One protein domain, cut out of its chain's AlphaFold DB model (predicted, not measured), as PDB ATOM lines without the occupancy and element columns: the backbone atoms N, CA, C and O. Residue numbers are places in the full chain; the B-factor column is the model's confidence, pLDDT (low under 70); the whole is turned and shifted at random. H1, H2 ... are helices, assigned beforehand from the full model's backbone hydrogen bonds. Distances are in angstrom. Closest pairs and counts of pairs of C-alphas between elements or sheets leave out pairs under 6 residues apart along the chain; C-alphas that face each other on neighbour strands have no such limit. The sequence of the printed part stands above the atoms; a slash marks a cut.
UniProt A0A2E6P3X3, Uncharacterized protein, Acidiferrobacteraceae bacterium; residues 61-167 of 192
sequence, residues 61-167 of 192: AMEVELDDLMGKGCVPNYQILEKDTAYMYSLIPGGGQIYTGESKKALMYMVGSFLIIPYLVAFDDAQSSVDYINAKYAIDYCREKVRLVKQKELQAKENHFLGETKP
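What this domain is: This is residues 61 to 167 of the 192 residues of an uncharacterized protein of Acidiferrobacteraceae bacterium (UniProt A0A2E6P3X3). One very long, unbent helix, H5, is the shaft of a rod; H2, H3 and H4 cluster beside its first part, H1 crosses it farther along at residues 135 to 146, and residues 150 to 167 stick out free. The printed part has 107 residues with five named helices, H1 to H5 in chain order, and no named strand; the class is all helix. It is extended, with a radius of gyration of the C-alphas of 21.6 A and spans of 80 by 21 by 20 A.

Where its parts are: Find C-alpha 116 at (100.352, 120.533, 1.644); from there H5, residues 116 to 164, runs 73.2 A to C-alpha 164 at (68.984, 69.620, 43.873). H1, residues 61 to 71, starts at C-alpha 61 at (86.941, 90.253, 10.582) and is 15.2 A long. H2 is residues 83 to 90, H3 is 95 to 99, and H4 is 103 to 112, 14.2 A long.

How they stand to each other: H5 is the hub, touching four helices. Look at Gly 112 and Pro 118, whose C-alphas, 6.2 A apart, are the closest of the hairpin H4 and H5, opposite ways at a shallow tilt of 15 degrees. H3 touches H5, closest at the C-alphas of Gly 96 and Ala 126, 4.9 A. H2 touches H5 at Ser 90 and Phe 123, their closest C-alphas, 5.8 A; the tilt of 38 degrees is only just steep. H1 touches H5 at Leu 66 and Ile 139, their closest C-alphas, 5.6 A, at a steep tilt of 41 degrees, the same way. H1 and H2 are apart. In H1 to H5 every O i to N i+4 pair is within hydrogen-bond range.

The domain as a whole: The C-alphas of Phe 114 and Pro 167 are the two farthest apart, 80.8 A. The printed part has no cut; the link from H1 to H2, 11 residues, is long. Mean pLDDT of the printed part is 72.2, and residues 76 to 90, 112 to 119 and 162 to 167 are among those under 70.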
ATOM      1  N   ALA A  61      86.943  91.224   9.486       74.81
ATOM      2  CA  ALA A  61      86.941  90.253  10.582       74.81
ATOM      3  C   ALA A  61      86.612  90.885  11.950       74.81
ATOM      4  O   ALA A  61      85.969  90.248  12.776       74.81
ATOM      5  N   MET A  62      87.041  92.130  12.185       71.81
ATOM      6  CA  MET A  62      86.722  92.872  13.409       71.81
ATOM      7  C   MET A  62      85.260  93.325  13.424       71.81
ATOM      8  O   MET A  62      84.638  93.281  14.477       71.81
ATOM      9  N   GLU A  63      84.703  93.711  12.275       75.06
ATOM     10  CA  GLU A  63      83.277  94.060  12.160       75.06
ATOM     11  C   GLU A  63      82.393  92.850  12.466       75.06
ATOM     12  O   GLU A  63      81.523  92.927  13.327       75.06
ATOM     13  N   VAL A  64      82.690  91.699  11.852       83.69
ATOM     14  CA  VAL A  64      81.958  90.447  12.101       83.69
ATOM     15  C   VAL A  64      82.089  89.995  13.557       83.69
ATOM     16  O   VAL A  64      81.115  89.526  14.143       83.69
ATOM     17  N   GLU A  65      83.275  90.125  14.159       81.88
ATOM     18  CA  GLU A  65      83.458  89.791  15.575       81.88
ATOM     19  C   GLU A  65      82.648  90.719  16.485       81.88
ATOM     20  O   GLU A  65      82.022  90.257  17.440       81.88
ATOM     21  N   LEU A  66      82.639  92.020  16.197       76.69
ATOM     22  CA  LEU A  66      81.870  92.981  16.975       76.69
ATOM     23  C   LEU A  66      80.364  92.712  16.850       76.69
ATOM     24  O   LEU A  66      79.681  92.678  17.872       76.69
ATOM     25  N   ASP A  67      79.872  92.429  15.643       80.31
ATOM     26  CA  ASP A  67      78.472  92.070  15.394       80.31
ATOM     27  C   ASP A  67      78.068  90.777  16.121       80.31
ATOM     28  O   ASP A  67      77.010  90.720  16.751       80.31
ATOM     29  N   ASP A  68      78.922  89.748  16.117       86.31
ATOM     30  CA  ASP A  68      78.695  88.503  16.867       86.31
ATOM     31  C   ASP A  68      78.645  88.750  18.386       86.31
ATOM     32  O   ASP A  68      77.784  88.219  19.096       86.31
ATOM     33  N   LEU A  69      79.538  89.592  18.908       82.12
ATOM     34  CA  LEU A  69      79.564  89.957  20.324       82.12
ATOM     35  C   LEU A  69      78.356  90.817  20.732       82.12
ATOM     36  O   LEU A  69      77.819  90.638  21.832       82.12
ATOM     37  N   MET A  70      77.895  91.704  19.852       79.44
ATOM     38  CA  MET A  70      76.664  92.474  20.041       79.44
ATOM     39  C   MET A  70      75.428  91.571  19.992       79.44
ATOM     40  O   MET A  70      74.544  91.703  20.840       79.44
ATOM     41  N   GLY A  71      75.403  90.579  19.096       80.50
ATOM     42  CA  GLY A  71      74.372  89.537  19.048       80.50
ATOM     43  C   GLY A  71      74.268  88.716  20.340       80.50
ATOM     44  O   GLY A  71      73.196  88.217  20.677       80.50
ATOM     45  N   LYS A  72      75.352  88.640  21.125       82.31
ATOM     46  CA  LYS A  72      75.395  88.008  22.460       82.31
ATOM     47  C   LYS A  72      74.963  88.941  23.599       82.31
ATOM     48  O   LYS A  72      75.105  88.584  24.767       82.31
ATOM     49  N   GLY A  73      74.439  90.124  23.278       76.00
ATOM     50  CA  GLY A  73      73.918  91.089  24.247       76.00
ATOM     51  C   GLY A  73      74.986  91.978  24.888       76.00
ATOM     52  O   GLY A  73      74.712  92.621  25.904       76.00
ATOM     53  N   CYS A  74      76.203  92.033  24.332       78.69
ATOM     54  CA  CYS A  74      77.172  93.029  24.767       78.69
ATOM     55  C   CYS A  74      76.819  94.404  24.194       78.69
ATOM     56  O   CYS A  74      76.859  94.605  22.983       78.69
ATOM     57  N   VAL A  75      76.546  95.364  25.078       75.31
ATOM     58  CA  VAL A  75      76.548  96.786  24.728       75.31
ATOM     59  C   VAL A  75      77.858  97.384  25.243       75.31
ATOM     60  O   VAL A  75      78.070  97.406  26.462       75.31
ATOM     61  N   PRO A  76      78.764  97.817  24.360       63.81
ATOM     62  CA  PRO A  76      79.986  98.496  24.773       63.81
ATOM     63  C   PRO A  76      79.649  99.810  25.500       63.81
ATOM     64  O   PRO A  76      78.799 100.581  25.060       63.81
ATOM     65  N   ASN A  77      80.291 100.041  26.648       58.34
ATOM     66  CA  ASN A  77      80.142 101.254  27.454       58.34
ATOM     67  C   ASN A  77      81.465 102.022  27.386       58.34
ATOM     68  O   ASN A  77      82.508 101.454  27.713       58.34
ATOM     69  N   TYR A  78      81.449 103.259  26.895       57.50
ATOM     70  CA  TYR A  78      82.650 103.862  26.325       57.50
ATOM     71  C   TYR A  78      83.200 105.059  27.115       57.50
ATOM     72  O   TYR A  78      82.457 105.962  27.490       57.50
ATOM     73  N   GLN A  79      84.530 105.126  27.226       49.09
ATOM     74  CA  GLN A  79      85.278 106.377  27.057       49.09
ATOM     75  C   GLN A  79      85.910 106.303  25.663       49.09
ATOM     76  O   GLN A  79      86.879 105.577  25.453       49.09
ATOM     77  N   ILE A  80      85.269 106.944  24.686       56.34
ATOM     78  CA  ILE A  80      85.696 106.940  23.281       56.34
ATOM     79  C   ILE A  80      86.892 107.884  23.153       56.34
ATOM     80  O   ILE A  80      86.859 108.981  23.709       56.34
ATOM     81  N   LEU A  81      87.925 107.496  22.398       56.06
ATOM     82  CA  LEU A  81      88.879 108.481  21.891       56.06
ATOM     83  C   LEU A  81      88.097 109.422  20.966       56.06
ATOM     84  O   LEU A  81      87.683 109.015  19.876       56.06
ATOM     85  N   GLU A  82      87.817 110.639  21.424       59.47
ATOM     86  CA  GLU A  82      86.948 111.559  20.697       59.47
ATOM     87  C   GLU A  82      87.571 111.923  19.352       59.47
ATOM     88  O   GLU A  82      88.696 112.427  19.279       59.47
ATOM     89  N   LYS A  83      86.805 111.709  18.278       59.91
ATOM     90  CA  LYS A  83      87.189 112.153  16.934       59.91
ATOM     91  C   LYS A  83      87.484 113.644  16.902       59.91
ATOM     92  O   LYS A  83      88.433 114.053  16.242       59.91
ATOM     93  N   ASP A  84      86.722 114.424  17.657       57.91
ATOM     94  CA  ASP A  84      86.869 115.874  17.721       57.91
ATOM     95  C   ASP A  84      88.172 116.264  18.424       57.91
ATOM     96  O   ASP A  84      88.897 117.139  17.952       57.91
ATOM     97  N   THR A  85      88.541 115.547  19.489       61.09
ATOM     98  CA  THR A  85      89.843 115.720  20.136       61.09
ATOM     99  C   THR A  85      90.969 115.348  19.168       61.09
ATOM    100  O   THR A  85      91.881 116.144  18.955       61.09
ATOM    101  N   ALA A  86      90.883 114.203  18.489       60.81
ATOM    102  CA  ALA A  86      91.875 113.820  17.487       60.81
ATOM    103  C   ALA A  86      91.977 114.829  16.327       60.81
ATOM    104  O   ALA A  86      93.075 115.099  15.849       60.81
ATOM    105  N   TYR A  87      90.860 115.430  15.909       62.75
ATOM    106  CA  TYR A  87      90.824 116.489  14.901       62.75
ATOM    107  C   TYR A  87      91.572 117.743  15.363       62.75
ATOM    108  O   TYR A  87      92.382 118.289  14.614       62.75
ATOM    109  N   MET A  88      91.365 118.155  16.616       65.19
ATOM    110  CA  MET A  88      92.088 119.282  17.211       65.19
ATOM    111  C   MET A  88      93.591 119.009  17.295       65.19
ATOM    112  O   MET A  88      94.392 119.889  16.981       65.19
ATOM    113  N   TYR A  89      93.993 117.784  17.639       60.28
ATOM    114  CA  TYR A  89      95.403 117.394  17.632       60.28
ATOM    115  C   TYR A  89      95.990 117.328  16.213       60.28
ATOM    116  O   TYR A  89      97.158 117.663  16.031       60.28
ATOM    117  N   SER A  90      95.201 116.976  15.194       68.12
ATOM    118  CA  SER A  90      95.643 116.937  13.792       68.12
ATOM    119  C   SER A  90      95.843 118.312  13.148       68.12
ATOM    120  O   SER A  90      96.490 118.388  12.106       68.12
ATOM    121  N   LEU A  91      95.378 119.407  13.773       71.00
ATOM    122  CA  LEU A  91      95.747 120.772  13.357       71.00
ATOM    123  C   LEU A  91      97.270 120.938  13.287       71.00
ATOM    124  O   LEU A  91      97.779 121.635  12.405       71.00
ATOM    125  N   ILE A  92      97.985 120.249  14.180       74.12
ATOM    126  CA  ILE A  92      99.429 120.068  14.111       74.12
ATOM    127  C   ILE A  92      99.705 118.823  13.254       74.12
ATOM    128  O   ILE A  92      99.194 117.744  13.565       74.12
ATOM    129  N   PRO A  93     100.543 118.919  12.209       67.06
ATOM    130  CA  PRO A  93     100.897 117.760  11.405       67.06
ATOM    131  C   PRO A  93     101.488 116.641  12.269       67.06
ATOM    132  O   PRO A  93     102.455 116.852  13.002       67.06
ATOM    133  N   GLY A  94     100.892 115.449  12.199       66.62
ATOM    134  CA  GLY A  94     101.282 114.308  13.027       66.62
ATOM    135  C   GLY A  94     100.708 114.308  14.450       66.62
ATOM    136  O   GLY A  94     100.902 113.333  15.169       66.62
ATOM    137  N   GLY A  95      99.994 115.350  14.887       72.75
ATOM    138  CA  GLY A  95      99.470 115.436  16.251       72.75
ATOM    139  C   GLY A  95      98.354 114.429  16.544       72.75
ATOM    140  O   GLY A  95      98.332 113.849  17.628       72.75
ATOM    141  N   GLY A  96      97.493 114.118  15.570       71.19
ATOM    142  CA  GLY A  96      96.508 113.038  15.698       71.19
ATOM    143  C   GLY A  96      97.159 111.661  15.887       71.19
ATOM    144  O   GLY A  96      96.690 110.853  16.682       71.19
ATOM    145  N   GLN A  97      98.302 111.424  15.240       73.19
ATOM    146  CA  GLN A  97      99.121 110.222  15.414       73.19
ATOM    147  C   GLN A  97      99.801 110.196  16.789       73.19
ATOM    148  O   GLN A  97      99.955 109.128  17.367       73.19
ATOM    149  N   ILE A  98     100.177 111.347  17.361       75.50
ATOM    150  CA  ILE A  98     100.659 111.417  18.754       75.50
ATOM    151  C   ILE A  98      99.537 111.020  19.717       75.50
ATOM    152  O   ILE A  98      99.770 110.224  20.626       75.50
ATOM    153  N   TYR A  99      98.322 111.523  19.491       67.69
ATOM    154  CA  TYR A  99      97.150 111.220  20.314       67.69
ATOM    155  C   TYR A  99      96.779 109.726  20.294       67.69
ATOM    156  O   TYR A  99      96.389 109.170  21.318       67.69
ATOM    157  N   THR A 100      96.982 109.043  19.163       66.62
ATOM    158  CA  THR A 100      96.768 107.591  19.026       66.62
ATOM    159  C   THR A 100      97.986 106.734  19.405       66.62
ATOM    160  O   THR A 100      97.929 105.505  19.304       66.62
ATOM    161  N   GLY A 101      99.090 107.348  19.858       73.25
ATOM    162  CA  GLY A 101     100.313 106.662  20.299       73.25
ATOM    163  C   GLY A 101     101.273 106.235  19.177       73.25
ATOM    164  O   GLY A 101     102.197 105.453  19.403       73.25
ATOM    165  N   GLU A 102     101.092 106.732  17.956       73.38
ATOM    166  CA  GLU A 102     101.902 106.441  16.767       73.38
ATOM    167  C   GLU A 102     103.054 107.448  16.566       73.38
ATOM    168  O   GLU A 102     103.176 108.100  15.526       73.38
ATOM    169  N   SER A 103     103.958 107.553  17.545       75.56
ATOM    170  CA  SER A 103     104.989 108.607  17.593       75.56
ATOM    171  C   SER A 103     105.955 108.638  16.401       75.56
ATOM    172  O   SER A 103     106.412 109.711  16.011       75.56
ATOM    173  N   LYS A 104     106.278 107.495  15.776       74.25
ATOM    174  CA  LYS A 104     107.168 107.497  14.594       74.25
ATOM    175  C   LYS A 104     106.445 107.994  13.337       74.25
ATOM    176  O   LYS A 104     107.073 108.578  12.460       74.25
ATOM    177  N   LYS A 105     105.128 107.779  13.261       75.56
ATOM    178  CA  LYS A 105     104.275 108.201  12.141       75.56
ATOM    179  C   LYS A 105     104.007 109.698  12.249       75.56
ATOM    180  O   LYS A 105     104.139 110.427  11.274       75.56
ATOM    181  N   ALA A 106     103.775 110.159  13.477       75.81
ATOM    182  CA  ALA A 106     103.733 111.572  13.818       75.81
ATOM    183  C   ALA A 106     104.996 112.321  13.377       75.81
ATOM    184  O   ALA A 106     104.895 113.356  12.726       75.81
ATOM    185  N   LEU A 107     106.183 111.775  13.674       77.62
ATOM    186  CA  LEU A 107     107.452 112.391  13.284       77.62
ATOM    187  C   LEU A 107     107.597 112.503  11.757       77.62
ATOM    188  O   LEU A 107     108.020 113.539  11.258       77.62
ATOM    189  N   MET A 108     107.201 111.468  11.010       77.00
ATOM    190  CA  MET A 108     107.195 111.490   9.540       77.00
ATOM    191  C   MET A 108     106.286 112.588   8.984       77.00
ATOM    192  O   MET A 108     106.704 113.346   8.110       77.00
ATOM    193  N   TYR A 109     105.065 112.706   9.509       76.69
ATOM    194  CA  TYR A 109     104.144 113.760   9.086       76.69
ATOM    195  C   TYR A 109     104.635 115.150   9.485       76.69
ATOM    196  O   TYR A 109     104.523 116.065   8.683       76.69
ATOM    197  N   MET A 110     105.236 115.305  10.665       76.12
ATOM    198  CA  MET A 110     105.793 116.577  11.132       76.12
ATOM    199  C   MET A 110     106.994 117.041  10.291       76.12
ATOM    200  O   MET A 110     107.132 118.227  10.016       76.12
ATOM    201  N   VAL A 111     107.859 116.123   9.849       77.50
ATOM    202  CA  VAL A 111     108.998 116.460   8.974       77.50
ATOM    203  C   VAL A 111     108.542 116.673   7.521       77.50
ATOM    204  O   VAL A 111     109.103 117.507   6.812       77.50
ATOM    205  N   GLY A 112     107.506 115.955   7.070       68.31
ATOM    206  CA  GLY A 112     106.962 116.041   5.708       68.31
ATOM    207  C   GLY A 112     105.922 117.146   5.477       68.31
ATOM    208  O   GLY A 112     105.587 117.435   4.327       68.31
ATOM    209  N   SER A 113     105.417 117.789   6.532       64.25
ATOM    210  CA  SER A 113     104.297 118.743   6.466       64.25
ATOM    211  C   SER A 113     104.607 120.085   5.821       64.25
ATOM    212  O   SER A 113     103.709 120.905   5.658       64.25
ATOM    213  N   PHE A 114     105.860 120.327   5.433       65.94
ATOM    214  CA  PHE A 114     106.196 121.454   4.561       65.94
ATOM    215  C   PHE A 114     105.497 121.342   3.187       65.94
ATOM    216  O   PHE A 114     105.368 122.322   2.458       65.94
ATOM    217  N   LEU A 115     105.000 120.150   2.847       65.44
ATOM    218  CA  LEU A 115     104.184 119.869   1.673       65.44
ATOM    219  C   LEU A 115     102.695 119.778   2.081       65.44
ATOM    220  O   LEU A 115     102.339 119.053   3.010       65.44
ATOM    221  N   ILE A 116     101.805 120.471   1.356       63.34
ATOM    222  CA  ILE A 116     100.352 120.533   1.644       63.34
ATOM    223  C   ILE A 116      99.685 119.144   1.580       63.34
ATOM    224  O   ILE A 116      98.759 118.855   2.335       63.34
ATOM    225  N   ILE A 117     100.162 118.260   0.700       67.38
ATOM    226  CA  ILE A 117      99.575 116.927   0.491       67.38
ATOM    227  C   ILE A 117      99.787 116.007   1.718       67.38
ATOM    228  O   ILE A 117      98.799 115.481   2.228       67.38
ATOM    229  N   PRO A 118     101.013 115.844   2.264       60.62
ATOM    230  CA  PRO A 118     101.248 115.139   3.529       60.62
ATOM    231  C   PRO A 118     100.435 115.643   4.720       60.62
ATOM    232  O   PRO A 118     100.094 114.844   5.587       60.62
ATOM    233  N   TYR A 119     100.104 116.939   4.758       61.81
ATOM    234  CA  TYR A 119      99.258 117.504   5.807       61.81
ATOM    235  C   TYR A 119      97.844 116.918   5.757       61.81
ATOM    236  O   TYR A 119      97.382 116.386   6.760       61.81
ATOM    237  N   LEU A 120      97.189 116.919   4.589       70.31
ATOM    238  CA  LEU A 120      95.838 116.359   4.428       70.31
ATOM    239  C   LEU A 120      95.798 114.845   4.685       70.31
ATOM    240  O   LEU A 120      94.913 114.355   5.383       70.31
ATOM    241  N   VAL A 121      96.799 114.112   4.190       71.06
ATOM    242  CA  VAL A 121      96.934 112.662   4.417       71.06
ATOM    243  C   VAL A 121      97.074 112.335   5.909       71.06
ATOM    244  O   VAL A 121      96.531 111.330   6.369       71.06
ATOM    245  N   ALA A 122      97.744 113.190   6.689       63.41
ATOM    246  CA  ALA A 122      97.861 113.013   8.134       63.41
ATOM    247  C   ALA A 122      96.508 113.131   8.861       63.41
ATOM    248  O   ALA A 122      96.302 112.421   9.847       63.41
ATOM    249  N   PHE A 123      95.575 113.967   8.380       67.75
ATOM    250  CA  PHE A 123      94.226 114.067   8.960       67.75
ATOM    251  C   PHE A 123      93.403 112.804   8.739       67.75
ATOM    252  O   PHE A 123      92.777 112.311   9.682       67.75
ATOM    253  N   ASP A 124      93.392 112.286   7.513       70.88
ATOM    254  CA  ASP A 124      92.636 111.075   7.182       70.88
ATOM    255  C   ASP A 124      93.196 109.860   7.935       70.88
ATOM    256  O   ASP A 124      92.446 109.051   8.488       70.88
ATOM    257  N   ASP A 125      94.521 109.773   8.046       72.44
ATOM    258  CA  ASP A 125      95.190 108.717   8.803       72.44
ATOM    259  C   ASP A 125      94.896 108.783  10.307       72.44
ATOM    260  O   ASP A 125      94.673 107.750  10.941       72.44
ATOM    261  N   ALA A 126      94.849 109.987  10.887       66.94
ATOM    262  CA  ALA A 126      94.521 110.169  12.298       66.94
ATOM    263  C   ALA A 126      93.107 109.664  12.612       66.94
ATOM    264  O   ALA A 126      92.912 108.934  13.585       66.94
ATOM    265  N   GLN A 127      92.131 109.978  11.755       68.94
ATOM    266  CA  GLN A 127      90.756 109.494  11.907       68.94
ATOM    267  C   GLN A 127      90.676 107.970  11.792       68.94
ATOM    268  O   GLN A 127      90.067 107.314  12.636       68.94
ATOM    269  N   SER A 128      91.355 107.401  10.793       72.25
ATOM    270  CA  SER A 128      91.421 105.953  10.586       72.25
ATOM    271  C   SER A 128      92.050 105.230  11.788       72.25
ATOM    272  O   SER A 128      91.596 104.160  12.193       72.25
ATOM    273  N   SER A 129      93.075 105.829  12.400       73.88
ATOM    274  CA  SER A 129      93.756 105.293  13.583       73.88
ATOM    275  C   SER A 129      92.869 105.324  14.832       73.88
ATOM    276  O   SER A 129      92.805 104.329  15.556       73.88
ATOM    277  N   VAL A 130      92.117 106.411  15.043       69.75
ATOM    278  CA  VAL A 130      91.118 106.528  16.123       69.75
ATOM    279  C   VAL A 130      90.018 105.479  15.977       69.75
ATOM    280  O   VAL A 130      89.724 104.762  16.933       69.75
ATOM    281  N   ASP A 131      89.451 105.341  14.778       70.50
ATOM    282  CA  ASP A 131      88.387 104.373  14.501       70.50
ATOM    283  C   ASP A 131      88.845 102.934  14.736       70.50
ATOM    284  O   ASP A 131      88.154 102.150  15.389       70.50
ATOM    285  N   TYR A 132      90.050 102.599  14.278       76.81
ATOM    286  CA  TYR A 132      90.648 101.293  14.522       76.81
ATOM    287  C   TYR A 132      90.842 101.005  16.016       76.81
ATOM    288  O   TYR A 132      90.525  99.912  16.487       76.81
ATOM    289  N   ILE A 133      91.383 101.969  16.768       75.81
ATOM    290  CA  ILE A 133      91.639 101.811  18.203       75.81
ATOM    291  C   ILE A 133      90.321 101.628  18.959       75.81
ATOM    292  O   ILE A 133      90.204 100.707  19.767       75.81
ATOM    293  N   ASN A 134      89.311 102.437  18.641       73.62
ATOM    294  CA  ASN A 134      87.984 102.337  19.241       73.62
ATOM    295  C   ASN A 134      87.324 100.979  18.948       73.62
ATOM    296  O   ASN A 134      86.814 100.338  19.868       73.62
ATOM    297  N   ALA A 135      87.388 100.498  17.701       73.06
ATOM    298  CA  ALA A 135      86.858  99.185  17.325       73.06
ATOM    299  C   ALA A 135      87.551  98.046  18.090       73.06
ATOM    300  O   ALA A 135      86.893  97.149  18.617       73.06
ATOM    301  N   LYS A 136      88.880  98.109  18.215       80.44
ATOM    302  CA  LYS A 136      89.657  97.117  18.964       80.44
ATOM    303  C   LYS A 136      89.258  97.074  20.442       80.44
ATOM    304  O   LYS A 136      89.005  95.995  20.973       80.44
ATOM    305  N   TYR A 137      89.158  98.234  21.091       77.06
ATOM    306  CA  TYR A 137      88.736  98.306  22.491       77.06
ATOM    307  C   TYR A 137      87.311  97.786  22.701       77.06
ATOM    308  O   TYR A 137      87.056  97.099  23.689       77.06
ATOM    309  N   ALA A 138      86.395  98.067  21.770       75.69
ATOM    310  CA  ALA A 138      85.025  97.564  21.836       75.69
ATOM    311  C   ALA A 138      84.979  96.028  21.796       75.69
ATOM    312  O   ALA A 138      84.299  95.407  22.615       75.69
ATOM    313  N   ILE A 139      85.749  95.418  20.892       82.44
ATOM    314  CA  ILE A 139      85.859  93.960  20.777       82.44
ATOM    315  C   ILE A 139      86.434  93.356  22.057       82.44
ATOM    316  O   ILE A 139      85.845  92.428  22.610       82.44
ATOM    317  N   ASP A 140      87.548  93.893  22.559       82.81
ATOM    318  CA  ASP A 140      88.210  93.362  23.754       82.81
ATOM    319  C   ASP A 140      87.291  93.438  24.985       82.81
ATOM    320  O   ASP A 140      87.112  92.439  25.691       82.81
ATOM    321  N   TYR A 141      86.623  94.580  25.183       81.06
ATOM    322  CA  TYR A 141      85.644  94.760  26.255       81.06
ATOM    323  C   TYR A 141      84.491  93.759  26.143       81.06
ATOM    324  O   TYR A 141      84.132  93.082  27.114       81.06
ATOM    325  N   CYS A 142      83.907  93.637  24.951       80.12
ATOM    326  CA  CYS A 142      82.762  92.763  24.759       80.12
ATOM    327  C   CYS A 142      83.112  91.284  24.887       80.12
ATOM    328  O   CYS A 142      82.350  90.514  25.480       80.12
ATOM    329  N   ARG A 143      84.294  90.887  24.420       85.56
ATOM    330  CA  ARG A 143      84.816  89.533  24.582       85.56
ATOM    331  C   ARG A 143      84.966  89.171  26.061       85.56
ATOM    332  O   ARG A 143      84.607  88.060  26.459       85.56
ATOM    333  N   GLU A 144      85.461  90.089  26.885       85.00
ATOM    334  CA  GLU A 144      85.593  89.882  28.328       85.00
ATOM    335  C   GLU A 144      84.229  89.791  29.025       85.00
ATOM    336  O   GLU A 144      83.965  88.838  29.763       85.00
ATOM    337  N   LYS A 145      83.307  90.708  28.717       82.00
ATOM    338  CA  LYS A 145      81.936  90.702  29.253       82.00
ATOM    339  C   LYS A 145      81.194  89.401  28.957       82.00
ATOM    340  O   LYS A 145      80.619  88.807  29.870       82.00
ATOM    341  N   VAL A 146      81.230  88.936  27.708       85.25
ATOM    342  CA  VAL A 146      80.574  87.684  27.297       85.25
ATOM    343  C   VAL A 146      81.176  86.484  28.034       85.25
ATOM    344  O   VAL A 146      80.440  85.603  28.486       85.25
ATOM    345  N   ARG A 147      82.502  86.450  28.231       86.00
ATOM    346  CA  ARG A 147      83.164  85.397  29.021       86.00
ATOM    347  C   ARG A 147      82.690  85.386  30.473       86.00
ATOM    348  O   ARG A 147      82.388  84.312  30.992       86.00
ATOM    349  N   LEU A 148      82.582  86.553  31.104       84.19
ATOM    350  CA  LEU A 148      82.119  86.673  32.488       84.19
ATOM    351  C   LEU A 148      80.658  86.236  32.649       84.19
ATOM    352  O   LEU A 148      80.331  85.547  33.614       84.19
ATOM    353  N   VAL A 149      79.780  86.590  31.704       83.62
ATOM    354  CA  VAL A 149      78.380  86.126  31.708       83.62
ATOM    355  C   VAL A 149      78.326  84.603  31.587       83.62
ATOM    356  O   VAL A 149      77.702  83.948  32.419       83.62
ATOM    357  N   LYS A 150      79.066  84.025  30.636       84.25
ATOM    358  CA  LYS A 150      79.123  82.569  30.439       84.25
ATOM    359  C   LYS A 150      79.635  81.825  31.678       84.25
ATOM    360  O   LYS A 150      79.108  80.770  32.021       84.25
ATOM    361  N   GLN A 151      80.640  82.363  32.370       84.75
ATOM    362  CA  GLN A 151      81.138  81.784  33.623       84.75
ATOM    363  C   GLN A 151      80.085  81.823  34.735       84.75
ATOM    364  O   GLN A 151      79.899  80.825  35.428       84.75
ATOM    365  N   LYS A 152      79.360  82.938  34.880       82.06
ATOM    366  CA  LYS A 152      78.278  83.058  35.867       82.06
ATOM    367  C   LYS A 152      77.126  82.100  35.581       82.06
ATOM    368  O   LYS A 152      76.597  81.507  36.513       82.06
ATOM    369  N   GLU A 153      76.763  81.904  34.316       84.00
ATOM    370  CA  GLU A 153      75.745  80.921  33.929       84.00
ATOM    371  C   GLU A 153      76.174  79.484  34.233       84.00
ATOM    372  O   GLU A 153      75.371  78.696  34.731       84.00
ATOM    373  N   LEU A 154      77.437  79.136  33.964       83.62
ATOM    374  CA  LEU A 154      77.984  77.818  34.299       83.62
ATOM    375  C   LEU A 154      77.961  77.577  35.812       83.62
ATOM    376  O   LEU A 154      77.470  76.543  36.252       83.62
ATOM    377  N   GLN A 155      78.393  78.561  36.603       80.69
ATOM    378  CA  GLN A 155      78.331  78.490  38.063       80.69
ATOM    379  C   GLN A 155      76.888  78.432  38.580       80.69
ATOM    380  O   GLN A 155      76.608  77.718  39.536       80.69
ATOM    381  N   ALA A 156      75.946  79.150  37.965       79.81
ATOM    382  CA  ALA A 156      74.535  79.081  38.339       79.81
ATOM    383  C   ALA A 156      73.943  77.689  38.065       79.81
ATOM    384  O   ALA A 156      73.220  77.161  38.908       79.81
ATOM    385  N   LYS A 157      74.288  77.067  36.932       82.12
ATOM    386  CA  LYS A 157      73.878  75.691  36.601       82.12
ATOM    387  C   LYS A 157      74.491  74.665  37.550       82.12
ATOM    388  O   LYS A 157      73.786  73.772  38.008       82.12
ATOM    389  N   GLU A 158      75.769  74.815  37.885       80.88
ATOM    390  CA  GLU A 158      76.452  73.956  38.857       80.88
ATOM    391  C   GLU A 158      75.832  74.091  40.256       80.88
ATOM    392  O   GLU A 158      75.508  73.090  40.888       80.88
ATOM    393  N   ASN A 159      75.563  75.317  40.711       72.94
ATOM    394  CA  ASN A 159      74.899  75.571  41.991       72.94
ATOM    395  C   ASN A 159      73.442  75.087  42.019       72.94
ATOM    396  O   ASN A 159      72.979  74.646  43.069       72.94
ATOM    397  N   HIS A 160      72.717  75.141  40.895       75.06
ATOM    398  CA  HIS A 160      71.379  74.554  40.774       75.06
ATOM    399  C   HIS A 160      71.442  73.030  40.905       75.06
ATOM    400  O   HIS A 160      70.737  72.449  41.725       75.06
ATOM    401  N   PHE A 161      72.354  72.388  40.172       70.38
ATOM    402  CA  PHE A 161      72.564  70.943  40.232       70.38
ATOM    403  C   PHE A 161      73.014  70.472  41.629       70.38
ATOM    404  O   PHE A 161      72.515  69.476  42.155       70.38
ATOM    405  N   LEU A 162      73.901  71.222  42.288       63.78
ATOM    406  CA  LEU A 162      74.327  70.975  43.673       63.78
ATOM    407  C   LEU A 162      73.244  71.320  44.707       63.78
ATOM    408  O   LEU A 162      73.256  70.799  45.823       63.78
ATOM    409  N   GLY A 163      72.310  72.204  44.362       57.56
ATOM    410  CA  GLY A 163      71.137  72.538  45.165       57.56
ATOM    411  C   GLY A 163      70.091  71.425  45.164       57.56
ATOM    412  O   GLY A 163      69.516  71.142  46.212       57.56
ATOM    413  N   GLU A 164      69.899  70.759  44.025       55.41
ATOM    414  CA  GLU A 164      68.984  69.620  43.873       55.41
ATOM    415  C   GLU A 164      69.562  68.311  44.429       55.41
ATOM    416  O   GLU A 164      68.820  67.466  44.923       55.41
ATOM    417  N   THR A 165      70.886  68.145  44.408       54.50
ATOM    418  CA  THR A 165      71.555  66.925  44.893       54.50
ATOM    419  C   THR A 165      71.985  66.982  46.358       54.50
ATOM    420  O   THR A 165      72.502  65.987  46.869       54.50
ATOM    421  N   LYS A 166      71.775  68.098  47.074       53.31
ATOM    422  CA  LYS A 166      72.136  68.178  48.498       53.31
ATOM    423  C   LYS A 166      71.282  67.195  49.312       53.31
ATOM    424  O   LYS A 166      70.078  67.429  49.443       53.31
ATOM    425  N   PRO A 167      71.872  66.144  49.919       57.34
ATOM    426  CA  PRO A 167      71.138  65.314  50.860       57.34
ATOM    427  C   PRO A 167      70.656  66.204  52.007       57.34
ATOM    428  O   PRO A 167      71.415  67.026  52.533       57.34
TER     429      PRO A 167